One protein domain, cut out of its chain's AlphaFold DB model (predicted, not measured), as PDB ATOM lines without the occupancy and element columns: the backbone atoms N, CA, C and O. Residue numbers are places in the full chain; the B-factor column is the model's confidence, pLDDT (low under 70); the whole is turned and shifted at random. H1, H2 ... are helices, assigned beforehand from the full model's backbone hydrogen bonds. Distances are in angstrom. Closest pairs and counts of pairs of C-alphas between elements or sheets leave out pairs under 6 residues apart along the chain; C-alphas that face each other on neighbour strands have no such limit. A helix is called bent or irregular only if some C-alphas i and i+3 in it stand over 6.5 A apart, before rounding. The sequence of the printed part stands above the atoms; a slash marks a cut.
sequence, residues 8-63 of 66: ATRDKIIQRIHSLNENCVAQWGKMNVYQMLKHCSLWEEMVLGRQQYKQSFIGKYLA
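AT A GLANCE: This is residues 8 to 63 of the 66 residues of an uncharacterized protein of Chitinophaga terrae Kim and Jung 2007 (UniProt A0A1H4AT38). Three helices are strung out along an open, loosely folded chain: the longest, H2, makes the middle, H1 stands at one end beyond a wide loop of residues 19 to 32, and the short H3 lies at the other end beyond the link of residues 48 to 56. The helices form no shared core, and residues 8 to 16 of H1 and residues 56 to 62, of which 57 to 62 belong to H3, stick out. The printed part has 56 residues with three named helices, in the order H1, H2, H3 along the chain, and no named strand; its class is all helix, with 32 of the 56 residues in the helices. The whole is only just loose, close to extended, with a radius of gyration of the C-alphas of 14.9 A, and the C-alphas span 41 by 29 by 17 A along their three main axes.

HOW THE PARTS SIT: The longest helix by residues is H2, residues 33 to 47, and it touches no helix. Its centre is at (43.090, 16.613, -18.298), and the mean of the C-alphas is at (43.206, 17.929, -20.974). Before it in the chain comes H1, residues 8 to 18, with its centre at (57.235, 16.670, -25.185). H1 and H2 are apart, but only just: the closest approach of their C-alphas is 8.5 A. After H2 comes H3, residues 57 to 62, with its centre at (22.534, 12.875, -28.260). H2 and H3 are apart, with no C-alpha of the one within 8 A of the other. H1 and H3 are apart as well. There is no hairpin among the helices. In the backbones of H1, H2 and H3, every pair of O of residue i and N of residue i+4 is within hydrogen-bond range.

IN THESE COORDINATES: H2 has 15 residues, Val 33 to Val 47, and is 21.3 A long from first to last C-alpha. Its C-alpha 33 is at (48.556, 25.299, -14.874) and its C-alpha 47 at (38.905, 9.276, -25.032); x, y and z are each lower at the second point. H1 has 11 residues, Ala 8 to His 18, and is 15.6 A long. It begins with C-alpha 8 at (59.461, 12.675, -31.728) and ends with C-alpha 18 at (58.231, 19.772, -17.940), a higher y and a higher z. H3 has 6 residues, Phe 57 to Leu 62, and is 9.0 A long, ending with C-alpha 62 at (24.195, 13.492, -32.389). No helix is bent or irregular.

THE WHOLE: The two C-alphas farthest apart are those of Asn 23 and Tyr 61, at 42.4 A, while the first and last printed C-alphas, of Ala 8 and Ala 63, are 32.1 A apart. The link from H1 to H2 is long, with 14 residues, and their C-alphas lie 11 to 19 A from the mean of all C-alphas. The link from H2 to H3 is short, with 9 residues. Residues 44 to 49, of which 44 to 47 belong to H2, stand free, as do residues 8 to 16 and 56 to 62. Without these three stretches the body has 34 residues, spans 36 by 20 by 13 A and has a radius of gyration of 12.4 A. The printed part runs from residue 8 to residue 63 of a full chain of 66 residues and has no cut. The mean pLDDT of the printed part is 84.6; it is 91 in H1, 89 in H2 and 70 in H3, and residues 59 to 63 are under 70, a low confidence of the model.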
ATOM      1  N   ALA A   8      58.872  11.336 -31.766       91.62
ATOM      2  CA  ALA A   8      59.461  12.675 -31.728       91.62
ATOM      3  C   ALA A   8      58.429  13.750 -31.349       91.62
ATOM      4  O   ALA A   8      58.752  14.738 -30.686       91.62
ATOM      5  N   THR A   9      57.172  13.555 -31.749       91.25
ATOM      6  CA  THR A   9      56.057  14.416 -31.346       91.25
ATOM      7  C   THR A   9      55.724  14.253 -29.860       91.25
ATOM      8  O   THR A   9      55.556  15.268 -29.181       91.25
ATOM      9  N   ARG A  10      55.699  13.025 -29.321       90.69
ATOM     10  CA  ARG A  10      55.497  12.796 -27.876       90.69
ATOM     11  C   ARG A  10      56.602  13.406 -27.024       90.69
ATOM     12  O   ARG A  10      56.293  14.115 -26.072       90.69
ATOM     13  N   ASP A  11      57.860  13.198 -27.393       92.56
ATOM     14  CA  ASP A  11      59.007  13.690 -26.622       92.56
ATOM     15  C   ASP A  11      58.975  15.224 -26.496       92.56
ATOM     16  O   ASP A  11      59.199  15.775 -25.420       92.56
ATOM     17  N   LYS A  12      58.579  15.930 -27.566       92.06
ATOM     18  CA  LYS A  12      58.384  17.391 -27.544       92.06
ATOM     19  C   LYS A  12      57.254  17.834 -26.619       92.06
ATOM     20  O   LYS A  12      57.375  18.864 -25.959       92.06
ATOM     21  N   ILE A  13      56.148  17.093 -26.588       89.81
ATOM     22  CA  ILE A  13      55.019  17.394 -25.697       89.81
ATOM     23  C   ILE A  13      55.443  17.189 -24.241       89.81
ATOM     24  O   ILE A  13      55.200  18.067 -23.418       89.81
ATOM     25  N   ILE A  14      56.142  16.092 -23.941       91.25
ATOM     26  CA  ILE A  14      56.674  15.800 -22.604       91.25
ATOM     27  C   ILE A  14      57.632  16.911 -22.157       91.25
ATOM     28  O   ILE A  14      57.463  17.469 -21.075       91.25
ATOM     29  N   GLN A  15      58.578  17.315 -23.011       94.00
ATOM     30  CA  GLN A  15      59.478  18.437 -22.719       94.00
ATOM     31  C   GLN A  15      58.721  19.741 -22.446       94.00
ATOM     32  O   GLN A  15      59.057  20.470 -21.512       94.00
ATOM     33  N   ARG A  16      57.669  20.027 -23.221       90.94
ATOM     34  CA  ARG A  16      56.831  21.208 -22.999       90.94
ATOM     35  C   ARG A  16      56.119  21.140 -21.650       90.94
ATOM     36  O   ARG A  16      56.102  22.144 -20.948       90.94
ATOM     37  N   ILE A  17      55.581  19.982 -21.270       90.06
ATOM     38  CA  ILE A  17      54.943  19.789 -19.961       90.06
ATOM     39  C   ILE A  17      55.948  20.032 -18.827       90.06
ATOM     40  O   ILE A  17      55.624  20.754 -17.891       90.06
ATOM     41  N   HIS A  18      57.181  19.529 -18.939       91.31
ATOM     42  CA  HIS A  18      58.231  19.772 -17.940       91.31
ATOM     43  C   HIS A  18      58.652  21.244 -17.817       91.31
ATOM     44  O   HIS A  18      59.141  21.647 -16.768       91.31
ATOM     45  N   SER A  19      58.468  22.047 -18.867       90.69
ATOM     46  CA  SER A  19      58.764  23.486 -18.830       90.69
ATOM     47  C   SER A  19      57.677  24.333 -18.153       90.69
ATOM     48  O   SER A  19      57.896  25.521 -17.913       90.69
ATOM     49  N   LEU A  20      56.507  23.753 -17.855       89.44
ATOM     50  CA  LEU A  20      55.414  24.461 -17.191       89.44
ATOM     51  C   LEU A  20      55.725  24.665 -15.704       89.44
ATOM     52  O   LEU A  20      56.132  23.739 -15.008       89.44
ATOM     53  N   ASN A  21      55.477  25.875 -15.209       87.88
ATOM     54  CA  ASN A  21      55.609  26.235 -13.801       87.88
ATOM     55  C   ASN A  21      54.387  27.033 -13.329       87.88
ATOM     56  O   ASN A  21      53.580  27.486 -14.133       87.88
ATOM     57  N   GLU A  22      54.251  27.221 -12.021       84.00
ATOM     58  CA  GLU A  22      53.125  27.931 -11.395       84.00
ATOM     59  C   GLU A  22      52.977  29.404 -11.812       84.00
ATOM     60  O   GLU A  22      51.876  29.948 -11.750       84.00
ATOM     61  N   ASN A  23      54.049  30.020 -12.318       86.44
ATOM     62  CA  ASN A  23      54.052  31.393 -12.821       86.44
ATOM     63  C   ASN A  23      53.640  31.484 -14.300       86.44
ATOM     64  O   ASN A  23      53.531  32.586 -14.843       86.44
ATOM     65  N   CYS A  24      53.421  30.355 -14.984       85.62
ATOM     66  CA  CYS A  24      52.966  30.373 -16.366       85.62
ATOM     67  C   CYS A  24      51.542  30.935 -16.454       85.62
ATOM     68  O   CYS A  24      50.583  30.372 -15.923       85.62
ATOM     69  N   VAL A  25      51.405  32.036 -17.190       83.88
ATOM     70  CA  VAL A  25      50.116  32.680 -17.439       83.88
ATOM     71  C   VAL A  25      49.320  31.867 -18.455       83.88
ATOM     72  O   VAL A  25      49.837  31.455 -19.497       83.88
ATOM     73  N   ALA A  26      48.040  31.653 -18.157       84.94
ATOM     74  CA  ALA A  26      47.120  30.994 -19.068       84.94
ATOM     75  C   ALA A  26      46.997  31.796 -20.371       84.94
ATOM     76  O   ALA A  26      46.604  32.960 -20.366       84.94
ATOM     77  N   GLN A  27      47.309  31.159 -21.498       83.62
ATOM     78  CA  GLN A  27      47.117  31.765 -22.820       83.62
ATOM     79  C   GLN A  27      45.655  31.711 -23.274       83.62
ATOM     80  O   GLN A  27      45.237  32.487 -24.129       83.62
ATOM     81  N   TRP A  28      44.874  30.783 -22.717       81.94
ATOM     82  CA  TRP A  28      43.474  30.595 -23.062       81.94
ATOM     83  C   TRP A  28      42.663  30.191 -21.830       81.94
ATOM     84  O   TRP A  28      43.078  29.330 -21.052       81.94
ATOM     85  N   GLY A  29      41.490  30.804 -21.663       84.25
ATOM     86  CA  GLY A  29      40.613  30.564 -20.520       84.25
ATOM     87  C   GLY A  29      41.117  31.188 -19.212       84.25
ATOM     88  O   GLY A  29      41.869  32.156 -19.212       84.25
ATOM     89  N   LYS A  30      40.639  30.649 -18.083       87.88
ATOM     90  CA  LYS A  30      40.923  31.147 -16.720       87.88
ATOM     91  C   LYS A  30      41.583  30.095 -15.816       87.88
ATOM     92  O   LYS A  30      41.668  30.295 -14.610       87.88
ATOM     93  N   MET A  31      41.974  28.949 -16.378       88.62
ATOM     94  CA  MET A  31      42.522  27.830 -15.608       88.62
ATOM     95  C   MET A  31      43.984  28.078 -15.252       88.62
ATOM     96  O   MET A  31      44.764  28.505 -16.101       88.62
ATOM     97  N   ASN A  32      44.366  27.751 -14.019       89.69
ATOM     98  CA  ASN A  32      45.779  27.679 -13.664       89.69
ATOM     99  C   ASN A  32      46.440  26.439 -14.302       89.69
ATOM    100  O   ASN A  32      45.771  25.549 -14.834       89.69
ATOM    101  N   VAL A  33      47.768  26.371 -14.242       88.94
ATOM    102  CA  VAL A  33      48.556  25.299 -14.874       88.94
ATOM    103  C   VAL A  33      48.147  23.913 -14.373       88.94
ATOM    104  O   VAL A  33      47.985  22.993 -15.171       88.94
ATOM    105  N   TYR A  34      47.897  23.775 -13.070       89.31
ATOM    106  CA  TYR A  34      47.437  22.523 -12.471       89.31
ATOM    107  C   TYR A  34      46.062  22.085 -13.002       89.31
ATOM    108  O   TYR A  34      45.879  20.935 -13.401       89.31
ATOM    109  N   GLN A  35      45.094  23.003 -13.043       90.00
ATOM    110  CA  GLN A  35      43.747  22.753 -13.556       90.00
ATOM    111  C   GLN A  35      43.776  22.388 -15.038       90.00
ATOM    112  O   GLN A  35      43.055  21.478 -15.442       90.00
ATOM    113  N   MET A  36      44.626  23.048 -15.828       90.44
ATOM    114  CA  MET A  36      44.794  22.730 -17.242       90.44
ATOM    115  C   MET A  36      45.378  21.324 -17.431       90.44
ATOM    116  O   MET A  36      44.790  20.513 -18.142       90.44
ATOM    117  N   LEU A  37      46.473  20.986 -16.744       89.44
ATOM    118  CA  LEU A  37      47.055  19.642 -16.836       89.44
ATOM    119  C   LEU A  37      46.040  18.560 -16.452       89.44
ATOM    120  O   LEU A  37      45.851  17.602 -17.198       89.44
ATOM    121  N   LYS A  38      45.309  18.763 -15.350       90.62
ATOM    122  CA  LYS A  38      44.243  17.850 -14.931       90.62
ATOM    123  C   LYS A  38      43.133  17.737 -15.979       90.62
ATOM    124  O   LYS A  38      42.648  16.639 -16.232       90.62
ATOM    125  N   HIS A  39      42.721  18.848 -16.586       89.56
ATOM    126  CA  HIS A  39      41.689  18.856 -17.620       89.56
ATOM    127  C   HIS A  39      42.102  18.038 -18.849       89.56
ATOM    128  O   HIS A  39      41.319  17.210 -19.315       89.56
ATOM    129  N   CYS A  40      43.337  18.213 -19.332       89.25
ATOM    130  CA  CYS A  40      43.873  17.421 -20.439       89.25
ATOM    131  C   CYS A  40      43.925  15.925 -20.106       89.25
ATOM    132  O   CYS A  40      43.505  15.116 -20.930       89.25
ATOM    133  N   SER A  41      44.376  15.556 -18.904       89.81
ATOM    134  CA  SER A  41      44.421  14.152 -18.476       89.81
ATOM    135  C   SER A  41      43.029  13.519 -18.392       89.81
ATOM    136  O   SER A  41      42.833  12.418 -18.891       89.81
ATOM    137  N   LEU A  42      42.038  14.227 -17.838       90.94
ATOM    138  CA  LEU A  42      40.656  13.733 -17.778       90.94
ATOM    139  C   LEU A  42      40.052  13.541 -19.175       90.94
ATOM    140  O   LEU A  42      39.311  12.588 -19.414       90.94
ATOM    141  N   TRP A  43      40.366  14.438 -20.110       87.62
ATOM    142  CA  TRP A  43      39.936  14.286 -21.496       87.62
ATOM    143  C   TRP A  43      40.578  13.056 -22.150       87.62
ATOM    144  O   TRP A  43      39.893  12.303 -22.836       87.62
ATOM    145  N   GLU A  44      41.862  12.807 -21.898       87.56
ATOM    146  CA  GLU A  44      42.546  11.610 -22.391       87.56
ATOM    147  C   GLU A  44      41.940  10.324 -21.805       87.56
ATOM    148  O   GLU A  44      41.661   9.382 -22.542       87.56
ATOM    149  N   GLU A  45      41.641  10.294 -20.505       89.38
ATOM    150  CA  GLU A  45      40.954   9.169 -19.857       89.38
ATOM    151  C   GLU A  45      39.560   8.910 -20.440       89.38
ATOM    152  O   GLU A  45      39.169   7.750 -20.607       89.38
ATOM    153  N   MET A  46      38.830   9.977 -20.780       86.88
ATOM    154  CA  MET A  46      37.545   9.891 -21.470       86.88
ATOM    155  C   MET A  46      37.698   9.272 -22.863       86.88
ATOM    156  O   MET A  46      36.961   8.351 -23.207       86.88
ATOM    157  N   VAL A  47      38.657   9.755 -23.659       85.06
ATOM    158  CA  VAL A  47      38.905   9.276 -25.032       85.06
ATOM    159  C   VAL A  47      39.384   7.826 -25.041       85.06
ATOM    160  O   VAL A  47      39.000   7.053 -25.913       85.06
ATOM    161  N   LEU A  48      40.181   7.430 -24.048       86.81
ATOM    162  CA  LEU A  48      40.627   6.049 -23.864       86.81
ATOM    163  C   LEU A  48      39.543   5.135 -23.267       86.81
ATOM    164  O   LEU A  48      39.802   3.951 -23.058       86.81
ATOM    165  N   GLY A  49      38.357   5.661 -22.940       84.75
ATOM    166  CA  GLY A  49      37.253   4.899 -22.354       84.75
ATOM    167  C   GLY A  49      37.497   4.428 -20.917       84.75
ATOM    168  O   GLY A  49      36.693   3.660 -20.384       84.75
ATOM    169  N   ARG A  50      38.579   4.891 -20.272       85.44
ATOM    170  CA  ARG A  50      38.917   4.566 -18.876       85.44
ATOM    171  C   ARG A  50      37.927   5.195 -17.906       85.44
ATOM    172  O   ARG A  50      37.629   4.603 -16.872       85.44
ATOM    173  N   GLN A  51      37.401   6.367 -18.261       79.94
ATOM    174  CA  GLN A  51      36.364   7.045 -17.502       79.94
ATOM    175  C   GLN A  51      35.123   7.271 -18.368       79.94
ATOM    176  O   GLN A  51      35.163   7.944 -19.396       79.94
ATOM    177  N   GLN A  52      34.005   6.689 -17.935       76.25
ATOM    178  CA  GLN A  52      32.719   6.793 -18.615       76.25
ATOM    179  C   GLN A  52      31.944   7.981 -18.046       76.25
ATOM    180  O   GLN A  52      31.593   8.005 -16.866       76.25
ATOM    181  N   TYR A  53      31.661   8.970 -18.888       77.75
ATOM    182  CA  TYR A  53      30.843  10.118 -18.515       77.75
ATOM    183  C   TYR A  53      29.427   9.927 -19.047       77.75
ATOM    184  O   TYR A  53      29.230   9.472 -20.174       77.75
ATOM    185  N   LYS A  54      28.417  10.289 -18.246       74.75
ATOM    186  CA  LYS A  54      27.030  10.284 -18.721       74.75
ATOM    187  C   LYS A  54      26.895  11.285 -19.866       74.75
ATOM    188  O   LYS A  54      26.953  12.492 -19.646       74.75
ATOM    189  N   GLN A  55      26.682  10.780 -21.077       71.06
ATOM    190  CA  GLN A  55      26.282  11.612 -22.202       71.06
ATOM    191  C   GLN A  55      24.886  12.190 -21.949       71.06
ATOM    192  O   GLN A  55      23.969  11.491 -21.511       71.06
ATOM    193  N   SER A  56      24.715  13.475 -22.244       76.75
ATOM    194  CA  SER A  56      23.393  14.099 -22.292       76.75
ATOM    195  C   SER A  56      22.558  13.506 -23.432       76.75
ATOM    196  O   SER A  56      23.105  13.034 -24.428       76.75
ATOM    197  N   PHE A  57      21.228  13.584 -23.329       70.88
ATOM    198  CA  PHE A  57      20.304  13.042 -24.338       70.88
ATOM    199  C   PHE A  57      20.595  13.540 -25.763       70.88
ATOM    200  O   PHE A  57      20.512  12.759 -26.703       70.88
ATOM    201  N   ILE A  58      21.018  14.798 -25.921       75.62
ATOM    202  CA  ILE A  58      21.429  15.371 -27.214       75.62
ATOM    203  C   ILE A  58      22.699  14.692 -27.749       75.62
ATOM    204  O   ILE A  58      22.778  14.363 -28.929       75.62
ATOM    205  N   GLY A  59      23.665  14.414 -26.868       68.94
ATOM    206  CA  GLY A  59      24.869  13.659 -27.210       68.94
ATOM    207  C   GLY A  59      24.546  12.243 -27.683       68.94
ATOM    208  O   GLY A  59      25.184  11.764 -28.603       68.94
ATOM    209  N   LYS A  60      23.497  11.609 -27.150       66.56
ATOM    210  CA  LYS A  60      23.073  10.267 -27.581       66.56
ATOM    211  C   LYS A  60      22.493  10.227 -29.003       66.56
ATOM    212  O   LYS A  60      22.568   9.187 -29.647       66.56
ATOM    213  N   TYR A  61      21.908  11.329 -29.480       69.06
ATOM    214  CA  TYR A  61      21.331  11.417 -30.829       69.06
ATOM    215  C   TYR A  61      22.297  11.988 -31.875       69.06
ATOM    216  O   TYR A  61      22.161  11.663 -33.050       69.06
ATOM    217  N   LEU A  62      23.252  12.835 -31.472       69.50
ATOM    218  CA  LEU A  62      24.195  13.492 -32.389       69.50
ATOM    219  C   LEU A  62      25.608  12.898 -32.376       69.50
ATOM    220  O   LEU A  62      26.333  13.072 -33.354       69.50
ATOM    221  N   ALA A  63      26.033  12.233 -31.299       56.31
ATOM    222  CA  ALA A  63      27.359  11.632 -31.253       56.31
ATOM    223  C   ALA A  63      27.348  10.260 -31.936       56.31
ATOM    224  O   ALA A  63      26.563   9.378 -31.586       56.31
TER     225      ALA A  63